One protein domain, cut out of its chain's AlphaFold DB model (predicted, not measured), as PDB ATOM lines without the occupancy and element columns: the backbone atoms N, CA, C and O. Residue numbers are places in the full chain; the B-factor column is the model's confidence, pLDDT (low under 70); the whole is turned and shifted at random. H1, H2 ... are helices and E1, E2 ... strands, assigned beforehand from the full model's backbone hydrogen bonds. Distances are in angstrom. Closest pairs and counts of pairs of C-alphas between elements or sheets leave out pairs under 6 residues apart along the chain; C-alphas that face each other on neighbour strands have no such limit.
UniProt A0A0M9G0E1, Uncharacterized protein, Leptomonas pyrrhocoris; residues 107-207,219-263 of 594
ATOM      1  N   HIS A 107      36.078 -16.176 -28.024       90.06
ATOM      2  CA  HIS A 107      36.281 -15.842 -29.435       90.06
ATOM      3  C   HIS A 107      35.203 -16.466 -30.334       90.06
ATOM      4  O   HIS A 107      34.573 -15.757 -31.113       90.06
ATOM      5  N   LEU A 108      34.911 -17.762 -30.168       89.06
ATOM      6  CA  LEU A 108      33.851 -18.446 -30.918       89.06
ATOM      7  C   LEU A 108      32.469 -17.854 -30.623       89.06
ATOM      8  O   LEU A 108      31.663 -17.666 -31.532       89.06
ATOM      9  N   ALA A 109      32.198 -17.529 -29.355       87.25
ATOM     10  CA  ALA A 109      30.959 -16.871 -28.962       87.25
ATOM     11  C   ALA A 109      30.821 -15.481 -29.610       87.25
ATOM     12  O   ALA A 109      29.748 -15.151 -30.116       87.25
ATOM     13  N   ARG A 110      31.906 -14.694 -29.636       86.69
ATOM     14  CA  ARG A 110      31.949 -13.363 -30.262       86.69
ATOM     15  C   ARG A 110      31.690 -13.423 -31.766       86.69
ATOM     16  O   ARG A 110      30.925 -12.610 -32.267       86.69
ATOM     17  N   GLU A 111      32.272 -14.395 -32.466       87.31
ATOM     18  CA  GLU A 111      32.093 -14.550 -33.918       87.31
ATOM     19  C   GLU A 111      30.818 -15.332 -34.302       87.31
ATOM     20  O   GLU A 111      30.675 -15.801 -35.427       87.31
ATOM     21  N   GLY A 112      29.857 -15.467 -33.379       79.25
ATOM     22  CA  GLY A 112      28.509 -15.950 -33.686       79.25
ATOM     23  C   GLY A 112      28.351 -17.469 -33.782       79.25
ATOM     24  O   GLY A 112      27.240 -17.931 -34.055       79.25
ATOM     25  N   ALA A 113      29.388 -18.260 -33.474       80.31
ATOM     26  CA  ALA A 113      29.317 -19.726 -33.518       80.31
ATOM     27  C   ALA A 113      28.218 -20.288 -32.597       80.31
ATOM     28  O   ALA A 113      27.632 -21.323 -32.893       80.31
ATOM     29  N   ALA A 114      27.869 -19.575 -31.518       76.88
ATOM     30  CA  ALA A 114      26.779 -19.950 -30.617       76.88
ATOM     31  C   ALA A 114      25.431 -20.074 -31.336       76.88
ATOM     32  O   ALA A 114      24.679 -21.006 -31.068       76.88
ATOM     33  N   SER A 115      25.128 -19.157 -32.256       70.00
ATOM     34  CA  SER A 115      23.862 -19.165 -32.999       70.00
ATOM     35  C   SER A 115      23.774 -20.327 -33.990       70.00
ATOM     36  O   SER A 115      22.710 -20.914 -34.138       70.00
ATOM     37  N   LEU A 116      24.906 -20.706 -34.586       68.44
ATOM     38  CA  LEU A 116      25.003 -21.819 -35.532       68.44
ATOM     39  C   LEU A 116      25.046 -23.179 -34.819       68.44
ATOM     40  O   LEU A 116      24.518 -24.160 -35.319       68.44
ATOM     41  N   TRP A 117      25.652 -23.240 -33.631       70.81
ATOM     42  CA  TRP A 117      25.800 -24.476 -32.864       70.81
ATOM     43  C   TRP A 117      24.602 -24.783 -31.949       70.81
ATOM     44  O   TRP A 117      24.357 -25.943 -31.632       70.81
ATOM     45  N   SER A 118      23.860 -23.784 -31.463       63.03
ATOM     46  CA  SER A 118      22.815 -24.002 -30.441       63.03
ATOM     47  C   SER A 118      21.522 -24.625 -30.967       63.03
ATOM     48  O   SER A 118      20.790 -25.227 -30.180       63.03
ATOM     49  N   ASP A 119      21.250 -24.520 -32.264       58.75
ATOM     50  CA  ASP A 119      20.061 -25.092 -32.880       58.75
ATOM     51  C   ASP A 119      20.422 -26.434 -33.554       58.75
ATOM     52  O   ASP A 119      21.153 -26.449 -34.540       58.75
ATOM     53  N   PRO A 120      19.941 -27.586 -33.046       50.12
ATOM     54  CA  PRO A 120      20.188 -28.891 -33.664       50.12
ATOM     55  C   PRO A 120      19.527 -29.034 -35.047       50.12
ATOM     56  O   PRO A 120      19.869 -29.950 -35.790       50.12
ATOM     57  N   SER A 121      18.601 -28.134 -35.405       46.38
ATOM     58  CA  SER A 121      18.060 -27.988 -36.759       46.38
ATOM     59  C   SER A 121      18.834 -26.982 -37.620       46.38
ATOM     60  O   SER A 121      18.690 -27.003 -38.842       46.38
ATOM     61  N   ALA A 122      19.751 -26.198 -37.030       46.34
ATOM     62  CA  ALA A 122      20.768 -25.415 -37.740       46.34
ATOM     63  C   ALA A 122      21.934 -26.292 -38.222       46.34
ATOM     64  O   ALA A 122      23.093 -25.883 -38.258       46.34
ATOM     65  N   ASN A 123      21.588 -27.477 -38.721       45.75
ATOM     66  CA  ASN A 123      22.332 -28.222 -39.726       45.75
ATOM     67  C   ASN A 123      22.331 -27.441 -41.053       45.75
ATOM     68  O   ASN A 123      22.005 -27.966 -42.109       45.75
ATOM     69  N   LEU A 124      22.612 -26.148 -41.006       50.00
ATOM     70  CA  LEU A 124      22.618 -25.262 -42.146       50.00
ATOM     71  C   LEU A 124      24.041 -24.754 -42.253       50.00
ATOM     72  O   LEU A 124      24.473 -23.884 -41.499       50.00
ATOM     73  N   ILE A 125      24.767 -25.325 -43.212       56.06
ATOM     74  CA  ILE A 125      25.894 -24.619 -43.809       56.06
ATOM     75  C   ILE A 125      25.312 -23.273 -44.259       56.06
ATOM     76  O   ILE A 125      24.291 -23.279 -44.956       56.06
ATOM     77  N   PRO A 126      25.868 -22.135 -43.809       57.12
ATOM     78  CA  PRO A 126      25.386 -20.837 -44.246       57.12
ATOM     79  C   PRO A 126      25.311 -20.810 -45.775       57.12
ATOM     80  O   PRO A 126      26.242 -21.269 -46.431       57.12
ATOM     81  N   ASP A 127      24.212 -20.312 -46.342       60.69
ATOM     82  CA  ASP A 127      24.067 -20.208 -47.796       60.69
ATOM     83  C   ASP A 127      25.067 -19.163 -48.313       60.69
ATOM     84  O   ASP A 127      24.855 -17.954 -48.183       60.69
ATOM     85  N   VAL A 128      26.218 -19.639 -48.791       60.59
ATOM     86  CA  VAL A 128      27.358 -18.836 -49.242       60.59
ATOM     87  C   VAL A 128      27.840 -19.328 -50.593       60.59
ATOM     88  O   VAL A 128      27.806 -20.520 -50.901       60.59
ATOM     89  N   ARG A 129      28.350 -18.401 -51.400       64.12
ATOM     90  CA  ARG A 129      29.136 -18.732 -52.586       64.12
ATOM     91  C   ARG A 129      30.602 -18.787 -52.181       64.12
ATOM     92  O   ARG A 129      31.153 -17.791 -51.725       64.12
ATOM     93  N   CYS A 130      31.237 -19.937 -52.345       65.94
ATOM     94  CA  CYS A 130      32.658 -20.075 -52.047       65.94
ATOM     95  C   CYS A 130      33.498 -19.570 -53.224       65.94
ATOM     96  O   CYS A 130      33.251 -19.957 -54.365       65.94
ATOM     97  N   CYS A 131      34.507 -18.752 -52.935       61.91
ATOM     98  CA  CYS A 131      35.608 -18.477 -53.856       61.91
ATOM     99  C   CYS A 131      36.888 -19.068 -53.271       61.91
ATOM    100  O   CYS A 131      37.204 -18.819 -52.105       61.91
ATOM    101  N   ASP A 132      37.607 -19.845 -54.080       59.22
ATOM    102  CA  ASP A 132      38.908 -20.399 -53.705       59.22
ATOM    103  C   ASP A 132      39.874 -19.251 -53.358       59.22
ATOM    104  O   ASP A 132      39.979 -18.266 -54.098       59.22
ATOM    105  N   ALA A 133      40.562 -19.361 -52.217       52.03
ATOM    106  CA  ALA A 133      41.537 -18.373 -51.759       52.03
ATOM    107  C   ALA A 133      42.684 -18.131 -52.762       52.03
ATOM    108  O   ALA A 133      43.303 -17.066 -52.731       52.03
ATOM    109  N   ARG A 134      42.943 -19.073 -53.677       48.88
ATOM    110  CA  ARG A 134      43.956 -18.965 -54.740       48.88
ATOM    111  C   ARG A 134      43.503 -18.111 -55.930       48.88
ATOM    112  O   ARG A 134      44.340 -17.562 -56.639       48.88
ATOM    113  N   ASP A 135      42.195 -17.935 -56.120       50.53
ATOM    114  CA  ASP A 135      41.596 -17.353 -57.332       50.53
ATOM    115  C   ASP A 135      40.743 -16.095 -57.058       50.53
ATOM    116  O   ASP A 135      39.857 -15.742 -57.834       50.53
ATOM    117  N   VAL A 136      41.051 -15.336 -55.995       46.41
ATOM    118  CA  VAL A 136      40.309 -14.117 -55.572       46.41
ATOM    119  C   VAL A 136      40.149 -13.063 -56.691       46.41
ATOM    120  O   VAL A 136      39.280 -12.197 -56.612       46.41
ATOM    121  N   GLN A 137      40.965 -13.119 -57.752       41.97
ATOM    122  CA  GLN A 137      40.915 -12.188 -58.888       41.97
ATOM    123  C   GLN A 137      40.035 -12.644 -60.065       41.97
ATOM    124  O   GLN A 137      39.722 -11.819 -60.925       41.97
ATOM    125  N   LYS A 138      39.611 -13.911 -60.123       41.84
ATOM    126  CA  LYS A 138      38.704 -14.401 -61.167       41.84
ATOM    127  C   LYS A 138      37.277 -14.295 -60.643       41.84
ATOM    128  O   LYS A 138      36.829 -15.101 -59.841       41.84
ATOM    129  N   ALA A 139      36.540 -13.287 -61.100       36.47
ATOM    130  CA  ALA A 139      35.115 -13.116 -60.802       36.47
ATOM    131  C   ALA A 139      34.216 -14.161 -61.507       36.47
ATOM    132  O   ALA A 139      33.039 -13.896 -61.749       36.47
ATOM    133  N   GLU A 140      34.761 -15.328 -61.851       36.59
ATOM    134  CA  GLU A 140      34.033 -16.430 -62.462       36.59
ATOM    135  C   GLU A 140      33.818 -17.533 -61.419       36.59
ATOM    136  O   GLU A 140      34.769 -17.953 -60.754       36.59
ATOM    137  N   PRO A 141      32.574 -18.003 -61.234       36.12
ATOM    138  CA  PRO A 141      32.282 -19.126 -60.365       36.12
ATOM    139  C   PRO A 141      32.749 -20.409 -61.045       36.12
ATOM    140  O   PRO A 141      31.982 -21.064 -61.739       36.12
ATOM    141  N   PHE A 142      34.008 -20.776 -60.843       35.38
ATOM    142  CA  PHE A 142      34.455 -22.109 -61.207       35.38
ATOM    143  C   PHE A 142      34.241 -23.054 -60.022       35.38
ATOM    144  O   PHE A 142      34.637 -22.727 -58.896       35.38
ATOM    145  N   PRO A 143      33.631 -24.234 -60.223       38.66
ATOM    146  CA  PRO A 143      33.691 -25.271 -59.222       38.66
ATOM    147  C   PRO A 143      35.128 -25.777 -59.254       38.66
ATOM    148  O   PRO A 143      35.524 -26.509 -60.155       38.66
ATOM    149  N   ALA A 144      35.939 -25.374 -58.285       35.28
ATOM    150  CA  ALA A 144      37.186 -26.062 -58.019       35.28
ATOM    151  C   ALA A 144      36.800 -27.473 -57.511       35.28
ATOM    152  O   ALA A 144      36.465 -27.695 -56.340       35.28
ATOM    153  N   THR A 145      36.628 -28.398 -58.457       35.69
ATOM    154  CA  THR A 145      36.131 -29.757 -58.242       35.69
ATOM    155  C   THR A 145      37.210 -30.583 -57.551       35.69
ATOM    156  O   THR A 145      38.255 -30.836 -58.143       35.69
ATOM    157  N   GLY A 146      36.946 -31.054 -56.328       38.62
ATOM    158  CA  GLY A 146      37.776 -32.067 -55.657       38.62
ATOM    159  C   GLY A 146      38.522 -31.634 -54.393       38.62
ATOM    160  O   GLY A 146      39.283 -32.429 -53.850       38.62
ATOM    161  N   HIS A 147      38.315 -30.418 -53.901       46.19
ATOM    162  CA  HIS A 147      39.000 -29.952 -52.694       46.19
ATOM    163  C   HIS A 147      38.240 -30.349 -51.423       46.19
ATOM    164  O   HIS A 147      37.010 -30.398 -51.467       46.19
ATOM    165  N   GLY A 148      38.992 -30.616 -50.342       51.69
ATOM    166  CA  GLY A 148      38.557 -31.136 -49.037       51.69
ATOM    167  C   GLY A 148      37.464 -30.324 -48.315       51.69
ATOM    168  O   GLY A 148      36.715 -29.586 -48.953       51.69
ATOM    169  N   PRO A 149      37.288 -30.480 -46.989       66.75
ATOM    170  CA  PRO A 149      36.235 -29.763 -46.281       66.75
ATOM    171  C   PRO A 149      36.373 -28.257 -46.499       66.75
ATOM    172  O   PRO A 149      37.474 -27.713 -46.522       66.75
ATOM    173  N   HIS A 150      35.236 -27.590 -46.649       74.00
ATOM    174  CA  HIS A 150      35.202 -26.143 -46.751       74.00
ATOM    175  C   HIS A 150      35.683 -25.546 -45.438       74.00
ATOM    176  O   HIS A 150      35.183 -25.943 -44.382       74.00
ATOM    177  N   VAL A 151      36.607 -24.592 -45.492       81.56
ATOM    178  CA  VAL A 151      37.110 -23.920 -44.292       81.56
ATOM    179  C   VAL A 151      36.986 -22.425 -44.459       81.56
ATOM    180  O   VAL A 151      37.501 -21.833 -45.402       81.56
ATOM    181  N   HIS A 152      36.331 -21.790 -43.498       86.06
ATOM    182  CA  HIS A 152      36.086 -20.360 -43.539       86.06
ATOM    183  C   HIS A 152      36.462 -19.698 -42.222       86.06
ATOM    184  O   HIS A 152      36.155 -20.203 -41.142       86.06
ATOM    185  N   CYS A 153      37.075 -18.519 -42.308       90.94
ATOM    186  CA  CYS A 153      37.241 -17.638 -41.160       90.94
ATOM    187  C   CYS A 153      35.877 -17.052 -40.767       90.94
ATOM    188  O   CYS A 153      35.230 -16.381 -41.575       90.94
ATOM    189  N   LEU A 154      35.445 -17.271 -39.520       89.56
ATOM    190  CA  LEU A 154      34.126 -16.845 -39.039       89.56
ATOM    191  C   LEU A 154      33.930 -15.329 -39.123       89.56
ATOM    192  O   LEU A 154      32.840 -14.870 -39.462       89.56
ATOM    193  N   TYR A 155      34.980 -14.546 -38.868       90.62
ATOM    194  CA  TYR A 155      34.897 -13.095 -38.995       90.62
ATOM    195  C   TYR A 155      34.725 -12.657 -40.460       90.62
ATOM    196  O   TYR A 155      33.862 -11.825 -40.749       90.62
ATOM    197  N   CYS A 156      35.460 -13.270 -41.398       88.25
ATOM    198  CA  CYS A 156      35.282 -13.021 -42.833       88.25
ATOM    199  C   CYS A 156      33.861 -13.370 -43.293       88.25
ATOM    200  O   CYS A 156      33.231 -12.571 -43.986       88.25
ATOM    201  N   CYS A 157      33.327 -14.517 -42.855       82.44
ATOM    202  CA  CYS A 157      31.932 -14.893 -43.092       82.44
ATOM    203  C   CYS A 157      30.976 -13.814 -42.578       82.44
ATOM    204  O   CYS A 157      30.124 -13.327 -43.315       82.44
ATOM    205  N   HIS A 158      31.125 -13.417 -41.313       81.94
ATOM    206  CA  HIS A 158      30.243 -12.445 -40.677       81.94
ATOM    207  C   HIS A 158      30.253 -11.091 -41.398       81.94
ATOM    208  O   HIS A 158      29.195 -10.518 -41.648       81.94
ATOM    209  N   SER A 159      31.435 -10.612 -41.793       83.38
ATOM    210  CA  SER A 159      31.597  -9.382 -42.574       83.38
ATOM    211  C   SER A 159      30.908  -9.470 -43.947       83.38
ATOM    212  O   SER A 159      30.205  -8.542 -44.364       83.38
ATOM    213  N   ALA A 160      31.004 -10.617 -44.627       77.25
ATOM    214  CA  ALA A 160      30.310 -10.858 -45.894       77.25
ATOM    215  C   ALA A 160      28.772 -10.865 -45.733       77.25
ATOM    216  O   ALA A 160      28.052 -10.283 -46.549       77.25
ATOM    217  N   PHE A 161      28.250 -11.448 -44.648       73.56
ATOM    218  CA  PHE A 161      26.813 -11.417 -44.342       73.56
ATOM    219  C   PHE A 161      26.300 -10.018 -43.992       73.56
ATOM    220  O   PHE A 161      25.170  -9.679 -44.326       73.56
ATOM    221  N   GLN A 162      27.105  -9.194 -43.317       75.44
ATOM    222  CA  GLN A 162      26.712  -7.826 -42.963       75.44
ATOM    223  C   GLN A 162      26.759  -6.859 -44.152       75.44
ATOM    224  O   GLN A 162      25.978  -5.910 -44.209       75.44
ATOM    225  N   SER A 163      27.689  -7.075 -45.082       68.12
ATOM    226  CA  SER A 163      27.863  -6.231 -46.271       68.12
ATOM    227  C   SER A 163      26.862  -6.543 -47.386       68.12
ATOM    228  O   SER A 163      26.637  -5.703 -48.259       68.12
ATOM    229  N   THR A 164      26.216  -7.711 -47.345       61.50
ATOM    230  CA  THR A 164      25.138  -8.073 -48.268       61.50
ATOM    231  C   THR A 164      23.782  -7.603 -47.744       61.50
ATOM    232  O   THR A 164      23.448  -7.730 -46.568       61.50
ATOM    233  N   THR A 165      22.965  -7.012 -48.624       56.12
ATOM    234  CA  THR A 165      21.571  -6.682 -48.292       56.12
ATOM    235  C   THR A 165      20.818  -7.947 -47.867       56.12
ATOM    236  O   THR A 165      21.081  -9.002 -48.448       56.12
ATOM    237  N   PRO A 166      19.870  -7.861 -46.909       58.00
ATOM    238  CA  PRO A 166      19.144  -9.025 -46.403       58.00
ATOM    239  C   PRO A 166      18.549  -9.841 -47.556       58.00
ATOM    240  O   PRO A 166      18.175  -9.242 -48.567       58.00
ATOM    241  N   PRO A 167      18.443 -11.176 -47.416       53.47
ATOM    242  CA  PRO A 167      18.097 -12.067 -48.515       53.47
ATOM    243  C   PRO A 167      16.716 -11.711 -49.080       53.47
ATOM    244  O   PRO A 167      15.671 -12.076 -48.542       53.47
ATOM    245  N   VAL A 168      16.712 -10.953 -50.176       55.34
ATOM    246  CA  VAL A 168      15.544 -10.727 -51.023       55.34
ATOM    247  C   VAL A 168      15.564 -11.812 -52.089       55.34
ATOM    248  O   VAL A 168      16.614 -12.166 -52.620       55.34
ATOM    249  N   ARG A 169      14.390 -12.356 -52.411       52.62
ATOM    250  CA  ARG A 169      14.224 -13.402 -53.425       52.62
ATOM    251  C   ARG A 169      14.916 -12.988 -54.739       52.62
ATOM    252  O   ARG A 169      14.510 -11.997 -55.339       52.62
ATOM    253  N   GLY A 170      15.927 -13.747 -55.167       54.59
ATOM    254  CA  GLY A 170      16.691 -13.495 -56.399       54.59
ATOM    255  C   GLY A 170      18.028 -12.762 -56.220       54.59
ATOM    256  O   GLY A 170      18.700 -12.519 -57.217       54.59
ATOM    257  N   VAL A 171      18.431 -12.417 -54.992       55.53
ATOM    258  CA  VAL A 171      19.788 -11.919 -54.706       55.53
ATOM    259  C   VAL A 171      20.707 -13.117 -54.439       55.53
ATOM    260  O   VAL A 171      20.337 -13.970 -53.631       55.53
ATOM    261  N   PRO A 172      21.873 -13.214 -55.108       57.09
ATOM    262  CA  PRO A 172      22.806 -14.310 -54.880       57.09
ATOM    263  C   PRO A 172      23.367 -14.274 -53.446       57.09
ATOM    264  O   PRO A 172      23.531 -13.181 -52.891       57.09
ATOM    265  N   PRO A 173      23.686 -15.439 -52.855       64.06
ATOM    266  CA  PRO A 173      24.274 -15.498 -51.523       64.06
ATOM    267  C   PRO A 173      25.640 -14.788 -51.471       64.06
ATOM    268  O   PRO A 173      26.302 -14.656 -52.511       64.06
ATOM    269  N   PRO A 174      26.075 -14.316 -50.286       67.12
ATOM    270  CA  PRO A 174      27.360 -13.643 -50.123       67.12
ATOM    271  C   PRO A 174      28.519 -14.538 -50.545       67.12
ATOM    272  O   PRO A 174      28.504 -15.750 -50.325       67.12
ATOM    273  N   ILE A 175      29.539 -13.909 -51.125       71.38
ATOM    274  CA  ILE A 175      30.779 -14.583 -51.494       71.38
ATOM    275  C   ILE A 175      31.706 -14.608 -50.281       71.38
ATOM    276  O   ILE A 175      31.974 -13.566 -49.681       71.38
ATOM    277  N   VAL A 176      32.202 -15.791 -49.935       72.88
ATOM    278  CA  VAL A 176      33.124 -16.008 -48.820       72.88
ATOM    279  C   VAL A 176      34.349 -16.767 -49.320       72.88
ATOM    280  O   VAL A 176      34.241 -17.692 -50.123       72.88
ATOM    281  N   THR A 177      35.522 -16.370 -48.831       79.38
ATOM    282  CA  THR A 177      36.782 -17.065 -49.104       79.38
ATOM    283  C   THR A 177      36.789 -18.449 -48.468       79.38
ATOM    284  O   THR A 177      36.439 -18.603 -47.295       79.38
ATOM    285  N   ASP A 178      37.205 -19.441 -49.241       77.38
ATOM    286  CA  ASP A 178      37.295 -20.842 -48.846       77.38
ATOM    287  C   ASP A 178      38.763 -21.282 -48.803       77.38
ATOM    288  O   ASP A 178      39.461 -21.236 -49.816       77.38
ATOM    289  N   PHE A 179      39.229 -21.666 -47.617       78.44
ATOM    290  CA  PHE A 179      40.616 -22.021 -47.311       78.44
ATOM    291  C   PHE A 179      40.788 -23.542 -47.281       78.44
ATOM    292  O   PHE A 179      41.055 -24.133 -46.236       78.44
ATOM    293  N   ARG A 180      40.565 -24.195 -48.422       71.25
ATOM    294  CA  ARG A 180      40.634 -25.664 -48.499       71.25
ATOM    295  C   ARG A 180      42.056 -26.217 -48.513       71.25
ATOM    296  O   ARG A 180      42.228 -27.415 -48.313       71.25
ATOM    297  N   ASP A 181      43.045 -25.369 -48.772       65.81
ATOM    298  CA  ASP A 181      44.461 -25.699 -48.696       65.81
ATOM    299  C   ASP A 181      45.094 -25.134 -47.414       65.81
ATOM    300  O   ASP A 181      44.746 -24.054 -46.923       65.81
ATOM    301  N   SER A 182      46.048 -25.882 -46.858       67.38
ATOM    302  CA  SER A 182      46.748 -25.511 -45.626       67.38
ATOM    303  C   SER A 182      47.558 -24.222 -45.792       67.38
ATOM    304  O   SER A 182      47.608 -23.405 -44.869       67.38
ATOM    305  N   ALA A 183      48.152 -23.995 -46.967       67.44
ATOM    306  CA  ALA A 183      48.992 -22.837 -47.239       67.44
ATOM    307  C   ALA A 183      48.202 -21.523 -47.154       67.44
ATOM    308  O   ALA A 183      48.642 -20.593 -46.469       67.44
ATOM    309  N   SER A 184      47.028 -21.443 -47.784       76.12
ATOM    310  CA  SER A 184      46.155 -20.267 -47.772       76.12
ATOM    311  C   SER A 184      45.543 -20.028 -46.395       76.12
ATOM    312  O   SER A 184      45.530 -18.886 -45.924       76.12
ATOM    313  N   LEU A 185      45.129 -21.094 -45.701       82.12
ATOM    314  CA  LEU A 185      44.624 -21.030 -44.331       82.12
ATOM    315  C   LEU A 185      45.682 -20.461 -43.376       82.12
ATOM    316  O   LEU A 185      45.440 -19.488 -42.653       82.12
ATOM    317  N   GLN A 186      46.893 -21.019 -43.416       82.50
ATOM    318  CA  GLN A 186      48.012 -20.558 -42.599       82.50
ATOM    319  C   GLN A 186      48.478 -19.157 -43.002       82.50
ATOM    320  O   GLN A 186      48.883 -18.379 -42.137       82.50
ATOM    321  N   ALA A 187      48.452 -18.814 -44.293       82.19
ATOM    322  CA  ALA A 187      48.790 -17.477 -44.767       82.19
ATOM    323  C   ALA A 187      47.810 -16.436 -44.214       82.19
ATOM    324  O   ALA A 187      48.259 -15.438 -43.648       82.19
ATOM    325  N   HIS A 188      46.503 -16.711 -44.284       89.12
ATOM    326  CA  HIS A 188      45.462 -15.862 -43.707       89.12
ATOM    327  C   HIS A 188      45.680 -15.656 -42.203       89.12
ATOM    328  O   HIS A 188      45.731 -14.521 -41.721       89.12
ATOM    329  N   GLN A 189      45.892 -16.744 -41.459       88.31
ATOM    330  CA  GLN A 189      46.141 -16.666 -40.023       88.31
ATOM    331  C   GLN A 189      47.401 -15.846 -39.701       88.31
ATOM    332  O   GLN A 189      47.366 -14.956 -38.847       88.31
ATOM    333  N   ARG A 190      48.522 -16.129 -40.381       87.94
ATOM    334  CA  ARG A 190      49.801 -15.433 -40.170       87.94
ATOM    335  C   ARG A 190      49.691 -13.952 -40.492       87.94
ATOM    336  O   ARG A 190      50.213 -13.134 -39.739       87.94
ATOM    337  N   GLU A 191      49.015 -13.598 -41.578       91.88
ATOM    338  CA  GLU A 191      48.801 -12.211 -41.977       91.88
ATOM    339  C   GLU A 191      48.089 -11.417 -40.878       91.88
ATOM    340  O   GLU A 191      48.610 -10.399 -40.410       91.88
ATOM    341  N   HIS A 192      46.929 -11.891 -40.426       92.62
ATOM    342  CA  HIS A 192      46.136 -11.174 -39.432       92.62
ATOM    343  C   HIS A 192      46.787 -11.176 -38.046       92.62
ATOM    344  O   HIS A 192      46.794 -10.139 -37.379       92.62
ATOM    345  N   ARG A 193      47.445 -12.272 -37.649       88.75
ATOM    346  CA  ARG A 193      48.240 -12.318 -36.413       88.75
ATOM    347  C   ARG A 193      49.392 -11.313 -36.442       88.75
ATOM    348  O   ARG A 193      49.600 -10.591 -35.470       88.75
ATOM    349  N   ASN A 194      50.113 -11.211 -37.558       89.94
ATOM    350  CA  ASN A 194      51.201 -10.242 -37.708       89.94
ATOM    351  C   ASN A 194      50.687  -8.797 -37.697       89.94
ATOM    352  O   ASN A 194      51.306  -7.936 -37.066       89.94
ATOM    353  N   ARG A 195      49.546  -8.522 -38.346       90.94
ATOM    354  CA  ARG A 195      48.890  -7.204 -38.286       90.94
ATOM    355  C   ARG A 195      48.496  -6.848 -36.856       90.94
ATOM    356  O   ARG A 195      48.842  -5.765 -36.395       90.94
ATOM    357  N   TYR A 196      47.867  -7.772 -36.131       90.81
ATOM    358  CA  TYR A 196      47.493  -7.579 -34.731       90.81
ATOM    359  C   TYR A 196      48.702  -7.238 -33.852       90.81
ATOM    360  O   TYR A 196      48.707  -6.207 -33.181       90.81
ATOM    361  N   LEU A 197      49.768  -8.044 -33.919       89.19
ATOM    362  CA  LEU A 197      51.007  -7.801 -33.171       89.19
ATOM    363  C   LEU A 197      51.656  -6.458 -33.539       89.19
ATOM    364  O   LEU A 197      52.209  -5.780 -32.675       89.19
ATOM    365  N   THR A 198      51.569  -6.056 -34.807       89.56
ATOM    366  CA  THR A 198      52.071  -4.755 -35.267       89.56
ATOM    367  C   THR A 198      51.294  -3.605 -34.628       89.56
ATOM    368  O   THR A 198      51.910  -2.666 -34.128       89.56
ATOM    369  N   TYR A 199      49.960  -3.678 -34.594       88.75
ATOM    370  CA  TYR A 199      49.141  -2.643 -33.959       88.75
ATOM    371  C   TYR A 199      49.306  -2.612 -32.439       88.75
ATOM    372  O   TYR A 199      49.421  -1.526 -31.880       88.75
ATOM    373  N   LEU A 200      49.416  -3.768 -31.776       87.62
ATOM    374  CA  LEU A 200      49.737  -3.820 -30.346       87.62
ATOM    375  C   LEU A 200      51.054  -3.108 -30.038       87.62
ATOM    376  O   LEU A 200      51.105  -2.279 -29.135       87.62
ATOM    377  N   LYS A 201      52.096  -3.360 -30.835       86.31
ATOM    378  CA  LYS A 201      53.382  -2.682 -30.670       86.31
ATOM    379  C   LYS A 201      53.261  -1.164 -30.840       86.31
ATOM    380  O   LYS A 201      53.839  -0.418 -30.060       86.31
ATOM    381  N   LEU A 202      52.487  -0.695 -31.823       84.38
ATOM    382  CA  LEU A 202      52.232   0.740 -32.015       84.38
ATOM    383  C   LEU A 202      51.490   1.369 -30.825       84.38
ATOM    384  O   LEU A 202      51.764   2.516 -30.477       84.38
ATOM    385  N   LEU A 203      50.574   0.631 -30.191       83.69
ATOM    386  CA  LEU A 203      49.865   1.078 -28.989       83.69
ATOM    387  C   LEU A 203      50.789   1.122 -27.765       83.69
ATOM    388  O   LEU A 203      50.746   2.089 -27.004       83.69
ATOM    389  N   GLU A 204      51.654   0.121 -27.591       83.62
ATOM    390  CA  GLU A 204      52.664   0.073 -26.523       83.62
ATOM    391  C   GLU A 204      53.700   1.202 -26.671       83.62
ATOM    392  O   GLU A 204      53.960   1.939 -25.718       83.62
ATOM    393  N   ASP A 205      54.228   1.400 -27.883       77.50
ATOM    394  CA  ASP A 205      55.184   2.468 -28.200       77.50
ATOM    395  C   ASP A 205      54.531   3.864 -28.080       77.50
ATOM    396  O   ASP A 205      55.186   4.830 -27.680       77.50
ATOM    397  N   GLY A 206      53.227   3.977 -28.368       61.56
ATOM    398  CA  GLY A 206      52.441   5.210 -28.251       61.56
ATOM    399  C   GLY A 206      52.011   5.576 -26.823       61.56
ATOM    400  O   GLY A 206      51.760   6.749 -26.548       61.56
ATOM    401  N   THR A 207      51.957   4.609 -25.898       57.91
ATOM    402  CA  THR A 207      51.591   4.811 -24.477       57.91
ATOM    403  C   THR A 207      52.799   4.843 -23.531       57.91
ATOM    404  O   THR A 207      52.659   5.169 -22.347       57.91
ATOM    405  N   SER A 219      48.498  10.764 -31.867       77.38
ATOM    406  CA  SER A 219      47.380  11.544 -31.321       77.38
ATOM    407  C   SER A 219      46.312  10.613 -30.741       77.38
ATOM    408  O   SER A 219      46.203   9.483 -31.207       77.38
ATOM    409  N   ASP A 220      45.456  11.098 -29.839       76.19
ATOM    410  CA  ASP A 220      44.329  10.321 -29.283       76.19
ATOM    411  C   ASP A 220      43.464   9.653 -30.375       76.19
ATOM    412  O   ASP A 220      43.081   8.494 -30.253       76.19
ATOM    413  N   GLU A 221      43.239  10.345 -31.498       78.69
ATOM    414  CA  GLU A 221      42.548   9.796 -32.679       78.69
ATOM    415  C   GLU A 221      43.334   8.644 -33.337       78.69
ATOM    416  O   GLU A 221      42.768   7.659 -33.793       78.69
ATOM    417  N   GLY A 222      44.663   8.748 -33.358       78.44
ATOM    418  CA  GLY A 222      45.559   7.724 -33.892       78.44
ATOM    419  C   GLY A 222      45.637   6.491 -32.993       78.44
ATOM    420  O   GLY A 222      45.726   5.380 -33.506       78.44
ATOM    421  N   LEU A 223      45.546   6.671 -31.671       81.75
ATOM    422  CA  LEU A 223      45.409   5.566 -30.720       81.75
ATOM    423  C   LEU A 223      44.083   4.832 -30.931       81.75
ATOM    424  O   LEU A 223      44.102   3.620 -31.105       81.75
ATOM    425  N   ALA A 224      42.962   5.553 -31.033       84.44
ATOM    426  CA  ALA A 224      41.651   4.945 -31.273       84.44
ATOM    427  C   ALA A 224      41.590   4.170 -32.606       84.44
ATOM    428  O   ALA A 224      41.041   3.070 -32.666       84.44
ATOM    429  N   VAL A 225      42.195   4.705 -33.675       85.69
ATOM    430  CA  VAL A 225      42.304   4.007 -34.968       85.69
ATOM    431  C   VAL A 225      43.169   2.746 -34.852       85.69
ATOM    432  O   VAL A 225      42.805   1.707 -35.401       85.69
ATOM    433  N   CYS A 226      44.291   2.808 -34.130       86.50
ATOM    434  CA  CYS A 226      45.149   1.644 -33.895       86.50
ATOM    435  C   CYS A 226      44.473   0.582 -33.014       86.50
ATOM    436  O   CYS A 226      44.630  -0.602 -33.292       86.50
ATOM    437  N   GLU A 227      43.706   0.976 -31.994       90.94
ATOM    438  CA  GLU A 227      42.912   0.064 -31.157       90.94
ATOM    439  C   GLU A 227      41.857  -0.664 -31.988       90.94
ATOM    440  O   GLU A 227      41.779  -1.890 -31.934       90.94
ATOM    441  N   ALA A 228      41.109   0.065 -32.821       89.38
ATOM    442  CA  ALA A 228      40.113  -0.527 -33.710       89.38
ATOM    443  C   ALA A 228      40.746  -1.489 -34.732       89.38
ATOM    444  O   ALA A 228      40.224  -2.578 -34.963       89.38
ATOM    445  N   ALA A 229      41.895  -1.123 -35.310       88.75
ATOM    446  CA  ALA A 229      42.607  -1.971 -36.264       88.75
ATOM    447  C   ALA A 229      43.233  -3.215 -35.603       88.75
ATOM    448  O   ALA A 229      43.256  -4.291 -36.205       88.75
ATOM    449  N   ALA A 230      43.716  -3.090 -34.360       88.44
ATOM    450  CA  ALA A 230      44.163  -4.225 -33.559       88.44
ATOM    451  C   ALA A 230      42.989  -5.160 -33.255       88.44
ATOM    452  O   ALA A 230      43.084  -6.363 -33.496       88.44
ATOM    453  N   GLU A 231      41.871  -4.614 -32.774       90.06
ATOM    454  CA  GLU A 231      40.671  -5.396 -32.499       90.06
ATOM    455  C   GLU A 231      40.232  -6.162 -33.747       90.06
ATOM    456  O   GLU A 231      40.101  -7.379 -33.680       90.06
ATOM    457  N   GLU A 232      40.098  -5.488 -34.892       90.25
ATOM    458  CA  GLU A 232      39.722  -6.104 -36.164       90.25
ATOM    459  C   GLU A 232      40.688  -7.220 -36.588       90.25
ATOM    460  O   GLU A 232      40.253  -8.340 -36.865       90.25
ATOM    461  N   ALA A 233      42.000  -6.967 -36.578       88.88
ATOM    462  CA  ALA A 233      42.993  -7.979 -36.935       88.88
ATOM    463  C   ALA A 233      42.937  -9.207 -36.003       88.88
ATOM    464  O   ALA A 233      43.103 -10.337 -36.462       88.88
ATOM    465  N   GLY A 234      42.633  -9.005 -34.717       87.44
ATOM    466  CA  GLY A 234      42.492 -10.063 -33.714       87.44
ATOM    467  C   GLY A 234      41.215 -10.909 -33.827       87.44
ATOM    468  O   GLY A 234      41.028 -11.842 -33.041       87.44
ATOM    469  N   ARG A 235      40.306 -10.619 -34.769       91.19
ATOM    470  CA  ARG A 235      39.064 -11.396 -34.967       91.19
ATOM    471  C   ARG A 235      39.218 -12.598 -35.895       91.19
ATOM    472  O   ARG A 235      38.388 -13.503 -35.856       91.19
ATOM    473  N   HIS A 236      40.307 -12.676 -36.655       92.94
ATOM    474  CA  HIS A 236      40.582 -13.745 -37.626       92.94
ATOM    475  C   HIS A 236      41.217 -15.001 -36.995       92.94
ATOM    476  O   HIS A 236      42.170 -15.580 -37.510       92.94
ATOM    477  N   ALA A 237      40.705 -15.402 -35.833       91.69
ATOM    478  CA  ALA A 237      41.232 -16.508 -35.030       91.69
ATOM    479  C   ALA A 237      40.331 -17.751 -35.030       91.69
ATOM    480  O   ALA A 237      40.746 -18.816 -34.567       91.69
ATOM    481  N   CYS A 238      39.087 -17.611 -35.490       93.56
ATOM    482  CA  CYS A 238      38.080 -18.657 -35.406       93.56
ATOM    483  C   CYS A 238      37.640 -19.120 -36.789       93.56
ATOM    484  O   CYS A 238      37.367 -18.304 -37.670       93.56
ATOM    485  N   TYR A 239      37.511 -20.432 -36.937       91.81
ATOM    486  CA  TYR A 239      37.262 -21.102 -38.200       91.81
ATOM    487  C   TYR A 239      36.042 -22.009 -38.097       91.81
ATOM    488  O   TYR A 239      35.803 -22.642 -37.067       91.81
ATOM    489  N   MET A 240      35.284 -22.071 -39.183       88.44
ATOM    490  CA  MET A 240      34.259 -23.073 -39.433       88.44
ATOM    491  C   MET A 240      34.800 -24.025 -40.488       88.44
ATOM    492  O   MET A 240      35.181 -23.567 -41.562       88.44
ATOM    493  N   ALA A 241      34.806 -25.321 -40.191       84.56
ATOM    494  CA  ALA A 241      35.023 -26.355 -41.190       84.56
ATOM    495  C   ALA A 241      33.709 -27.102 -41.422       84.56
ATOM    496  O   ALA A 241      33.031 -27.477 -40.461       84.56
ATOM    497  N   ALA A 242      33.333 -27.285 -42.683       76.00
ATOM    498  CA  ALA A 242      32.059 -27.874 -43.065       76.00
ATOM    499  C   ALA A 242      32.217 -28.880 -44.206       76.00
ATOM    500  O   ALA A 242      32.984 -28.681 -45.149       76.00
ATOM    501  N   MET A 243      31.439 -29.957 -44.136       69.25
ATOM    502  CA  MET A 243      31.328 -30.960 -45.189       69.25
ATOM    503  C   MET A 243      29.977 -31.675 -45.151       69.25
ATOM    504  O   MET A 243      29.176 -31.459 -44.245       69.25
ATOM    505  N   GLY A 244      29.728 -32.550 -46.122       54.28
ATOM    506  CA  GLY A 244      28.465 -33.277 -46.249       54.28
ATOM    507  C   GLY A 244      27.468 -32.570 -47.166       54.28
ATOM    508  O   GLY A 244      27.843 -31.769 -48.027       54.28
ATOM    509  N   THR A 245      26.189 -32.905 -47.022       50.56
ATOM    510  CA  THR A 245      25.104 -32.358 -47.854       50.56
ATOM    511  C   THR A 245      24.285 -31.335 -47.064       50.56
ATOM    512  O   THR A 245      24.318 -31.354 -45.837       50.56
ATOM    513  N   PRO A 246      23.478 -30.474 -47.708       50.41
ATOM    514  CA  PRO A 246      22.555 -29.587 -46.995       50.41
ATOM    515  C   PRO A 246      21.538 -30.354 -46.141       50.41
ATOM    516  O   PRO A 246      20.989 -29.805 -45.196       50.41
ATOM    517  N   ALA A 247      21.280 -31.622 -46.484       45.12
ATOM    518  CA  ALA A 247      20.399 -32.508 -45.733       45.12
ATOM    519  C   ALA A 247      21.100 -33.184 -44.538       45.12
ATOM    520  O   ALA A 247      20.430 -33.551 -43.578       45.12
ATOM    521  N   CYS A 248      22.425 -33.346 -44.589       50.62
ATOM    522  CA  CYS A 248      23.237 -33.918 -43.516       50.62
ATOM    523  C   CYS A 248      24.636 -33.269 -43.494       50.62
ATOM    524  O   CYS A 248      25.603 -33.853 -44.000       50.62
ATOM    525  N   PRO A 249      24.760 -32.035 -42.977       62.12
ATOM    526  CA  PRO A 249      26.036 -31.354 -42.903       62.12
ATOM    527  C   PRO A 249      26.766 -31.679 -41.606       62.12
ATOM    528  O   PRO A 249      26.220 -31.624 -40.503       62.12
ATOM    529  N   ILE A 250      28.052 -31.962 -41.753       73.38
ATOM    530  CA  ILE A 250      29.010 -32.114 -40.671       73.38
ATOM    531  C   ILE A 250      29.770 -30.797 -40.564       73.38
ATOM    532  O   ILE A 250      30.516 -30.422 -41.467       73.38
ATOM    533  N   VAL A 251      29.559 -30.085 -39.461       77.94
ATOM    534  CA  VAL A 251      30.181 -28.785 -39.199       77.94
ATOM    535  C   VAL A 251      30.914 -28.837 -37.867       77.94
ATOM    536  O   VAL A 251      30.381 -29.343 -36.877       77.94
ATOM    537  N   VAL A 252      32.128 -28.295 -37.839       86.25
ATOM    538  CA  VAL A 252      32.910 -28.082 -36.619       86.25
ATOM    539  C   VAL A 252      33.423 -26.649 -36.578       86.25
ATOM    540  O   VAL A 252      33.694 -26.033 -37.609       86.25
ATOM    541  N   PHE A 253      33.571 -26.117 -35.369       90.12
ATOM    542  CA  PHE A 253      34.124 -24.786 -35.150       90.12
ATOM    543  C   PHE A 253      35.388 -24.888 -34.315       90.12
ATOM    544  O   PHE A 253      35.401 -25.591 -33.306       90.12
ATOM    545  N   TYR A 254      36.426 -24.167 -34.714       92.44
ATOM    546  CA  TYR A 254      37.740 -24.200 -34.087       92.44
ATOM    547  C   TYR A 254      38.234 -22.791 -33.788       92.44
ATOM    548  O   TYR A 254      38.068 -21.876 -34.592       92.44
ATOM    549  N   CYS A 255      38.861 -22.611 -32.630       92.81
ATOM    550  CA  CYS A 255      39.555 -21.383 -32.275       92.81
ATOM    551  C   CYS A 255      41.056 -21.644 -32.224       92.81
ATOM    552  O   CYS A 255      41.516 -22.339 -31.322       92.81
ATOM    553  N   ALA A 256      41.817 -21.031 -33.127       90.38
ATOM    554  CA  ALA A 256      43.265 -21.192 -33.180       90.38
ATOM    555  C   ALA A 256      43.986 -20.517 -31.998       90.38
ATOM    556  O   ALA A 256      45.020 -20.999 -31.554       90.38
ATOM    557  N   GLU A 257      43.428 -19.435 -31.440       89.19
ATOM    558  CA  GLU A 257      44.022 -18.748 -30.277       89.19
ATOM    559  C   GLU A 257      43.766 -19.482 -28.954       89.19
ATOM    560  O   GLU A 257      44.585 -19.431 -28.042       89.19
ATOM    561  N   CYS A 258      42.627 -20.171 -28.832       88.19
ATOM    562  CA  CYS A 258      42.325 -20.990 -27.648       88.19
ATOM    563  C   CYS A 258      42.750 -22.448 -27.820       88.19
ATOM    564  O   CYS A 258      42.671 -23.205 -26.856       88.19
ATOM    565  N   ASP A 259      43.144 -22.827 -29.036       88.19
ATOM    566  CA  ASP A 259      43.420 -24.193 -29.461       88.19
ATOM    567  C   ASP A 259      42.348 -25.177 -28.974       88.19
ATOM    568  O   ASP A 259      42.633 -26.109 -28.224       88.19
ATOM    569  N   SER A 260      41.087 -24.891 -29.305       89.31
ATOM    570  CA  SER A 260      39.930 -25.647 -28.816       89.31
ATOM    571  C   SER A 260      38.799 -25.665 -29.837       89.31
ATOM    572  O   SER A 260      38.526 -24.651 -30.494       89.31
ATOM    573  N   PHE A 261      38.093 -26.790 -29.927       89.81
ATOM    574  CA  PHE A 261      36.868 -26.898 -30.713       89.81
ATOM    575  C   PHE A 261      35.632 -26.466 -29.917       89.81
ATOM    576  O   PHE A 261      35.620 -26.457 -28.687       89.81
ATOM    577  N   ALA A 262      34.565 -26.117 -30.634       87.38
ATOM    578  CA  ALA A 262      33.215 -26.168 -30.083       87.38
ATOM    579  C   ALA A 262      32.847 -27.618 -29.709       87.38
ATOM    580  O   ALA A 262      33.410 -28.548 -30.290       87.38
ATOM    581  N   PRO A 263      31.890 -27.852 -28.794       84.69
ATOM    582  CA  PRO A 263      31.622 -29.197 -28.330       84.69
ATOM    583  C   PRO A 263      31.078 -30.066 -29.452       84.69
ATOM    584  O   PRO A 263      30.135 -29.680 -30.151       84.69
TER     585      PRO A 263
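AT A GLANCE: This is residues 107 to 207 and 219 to 263 of the 594 residues of an uncharacterized protein of Leptomonas pyrrhocoris (UniProt A0A0M9G0E1). A small head with a long two-helix arm: in the head a three-stranded antiparallel sheet, E2, E4, E5, has the short helices H1 and H2 over one face, with H3 on the same face but beside the strands, and the parallel pair E1, E3 stands beside its E2 edge. The arm, H4 and H5 side by side and running opposite ways, reaches away from the head and makes the longest axis, while residues 166 to 171 stick out as a loop. The printed part has 146 residues, with five named helices and five named strands in the order H1 H2 E1 E2 H3 E3 H4 H5 E4 E5. The class is mixed, helices and strands. The whole is compact, with a radius of gyration of the C-alphas of 16.8 A and spans of 53 by 37 by 33 A.

IN THESE COORDINATES: H1 is residues 107 to 110, from C-alpha 107 at (36.281, -15.842, -29.435), and H2 is residues 113 to 118. E1 is residues 129 to 132, E2 150 to 153, H3 154 to 163, 14.3 A long, and E3 175 to 178. H4, residues 182 to 207, is 37.3 A long and ends at (51.591, 4.811, -24.477). H5 is residues 220 to 233, 19.9 A. E4, residues 238 to 245, is 22.6 A, and E5, residues 248 to 255, is 23.4 A, ending at (39.555, -21.383, -32.275).

HOW THE PARTS SIT: E4 and E5 form a hairpin, with N 241 and O 252 2.9 A apart, within hydrogen-bond range. E2 is antiparallel to E4, with N 240 and O 152 at 2.8 A. H1, H2 and H3 lie on the same face of this sheet. H2 is over E5 at a height over the sheet of 10.1 A, and H3 is over none of its strands. E1 and E3 are parallel, with N 176 and O 129 at 2.9 A. The closest C-alphas of E2 and E3, of His 152 and Asp 178, are 5.5 A apart. H4 only grazes the three-stranded sheet, with residues 182 to 189. H4 and H5 touch at a shallow tilt of 22 degrees, opposite ways; their closest C-alphas, of Tyr 196 and Ala 230, are 4.9 A apart. Every O i to N i+4 pair is within hydrogen-bond range in H2, H3, H4 and H5; H1 is too short for one.

THE WHOLE: The two C-alphas farthest apart, of Ser 219 and Ala 247, are 53.6 A apart. Residues 208 to 218 are cut out, and C-alphas 207 and 219 are 10.5 A apart across the cut. The links E1 to E2 and H3 to E3 are long. The mean pLDDT of the printed part is 72.6, and 57 residues are under 70, among them 118 to 149 and 163 to 174.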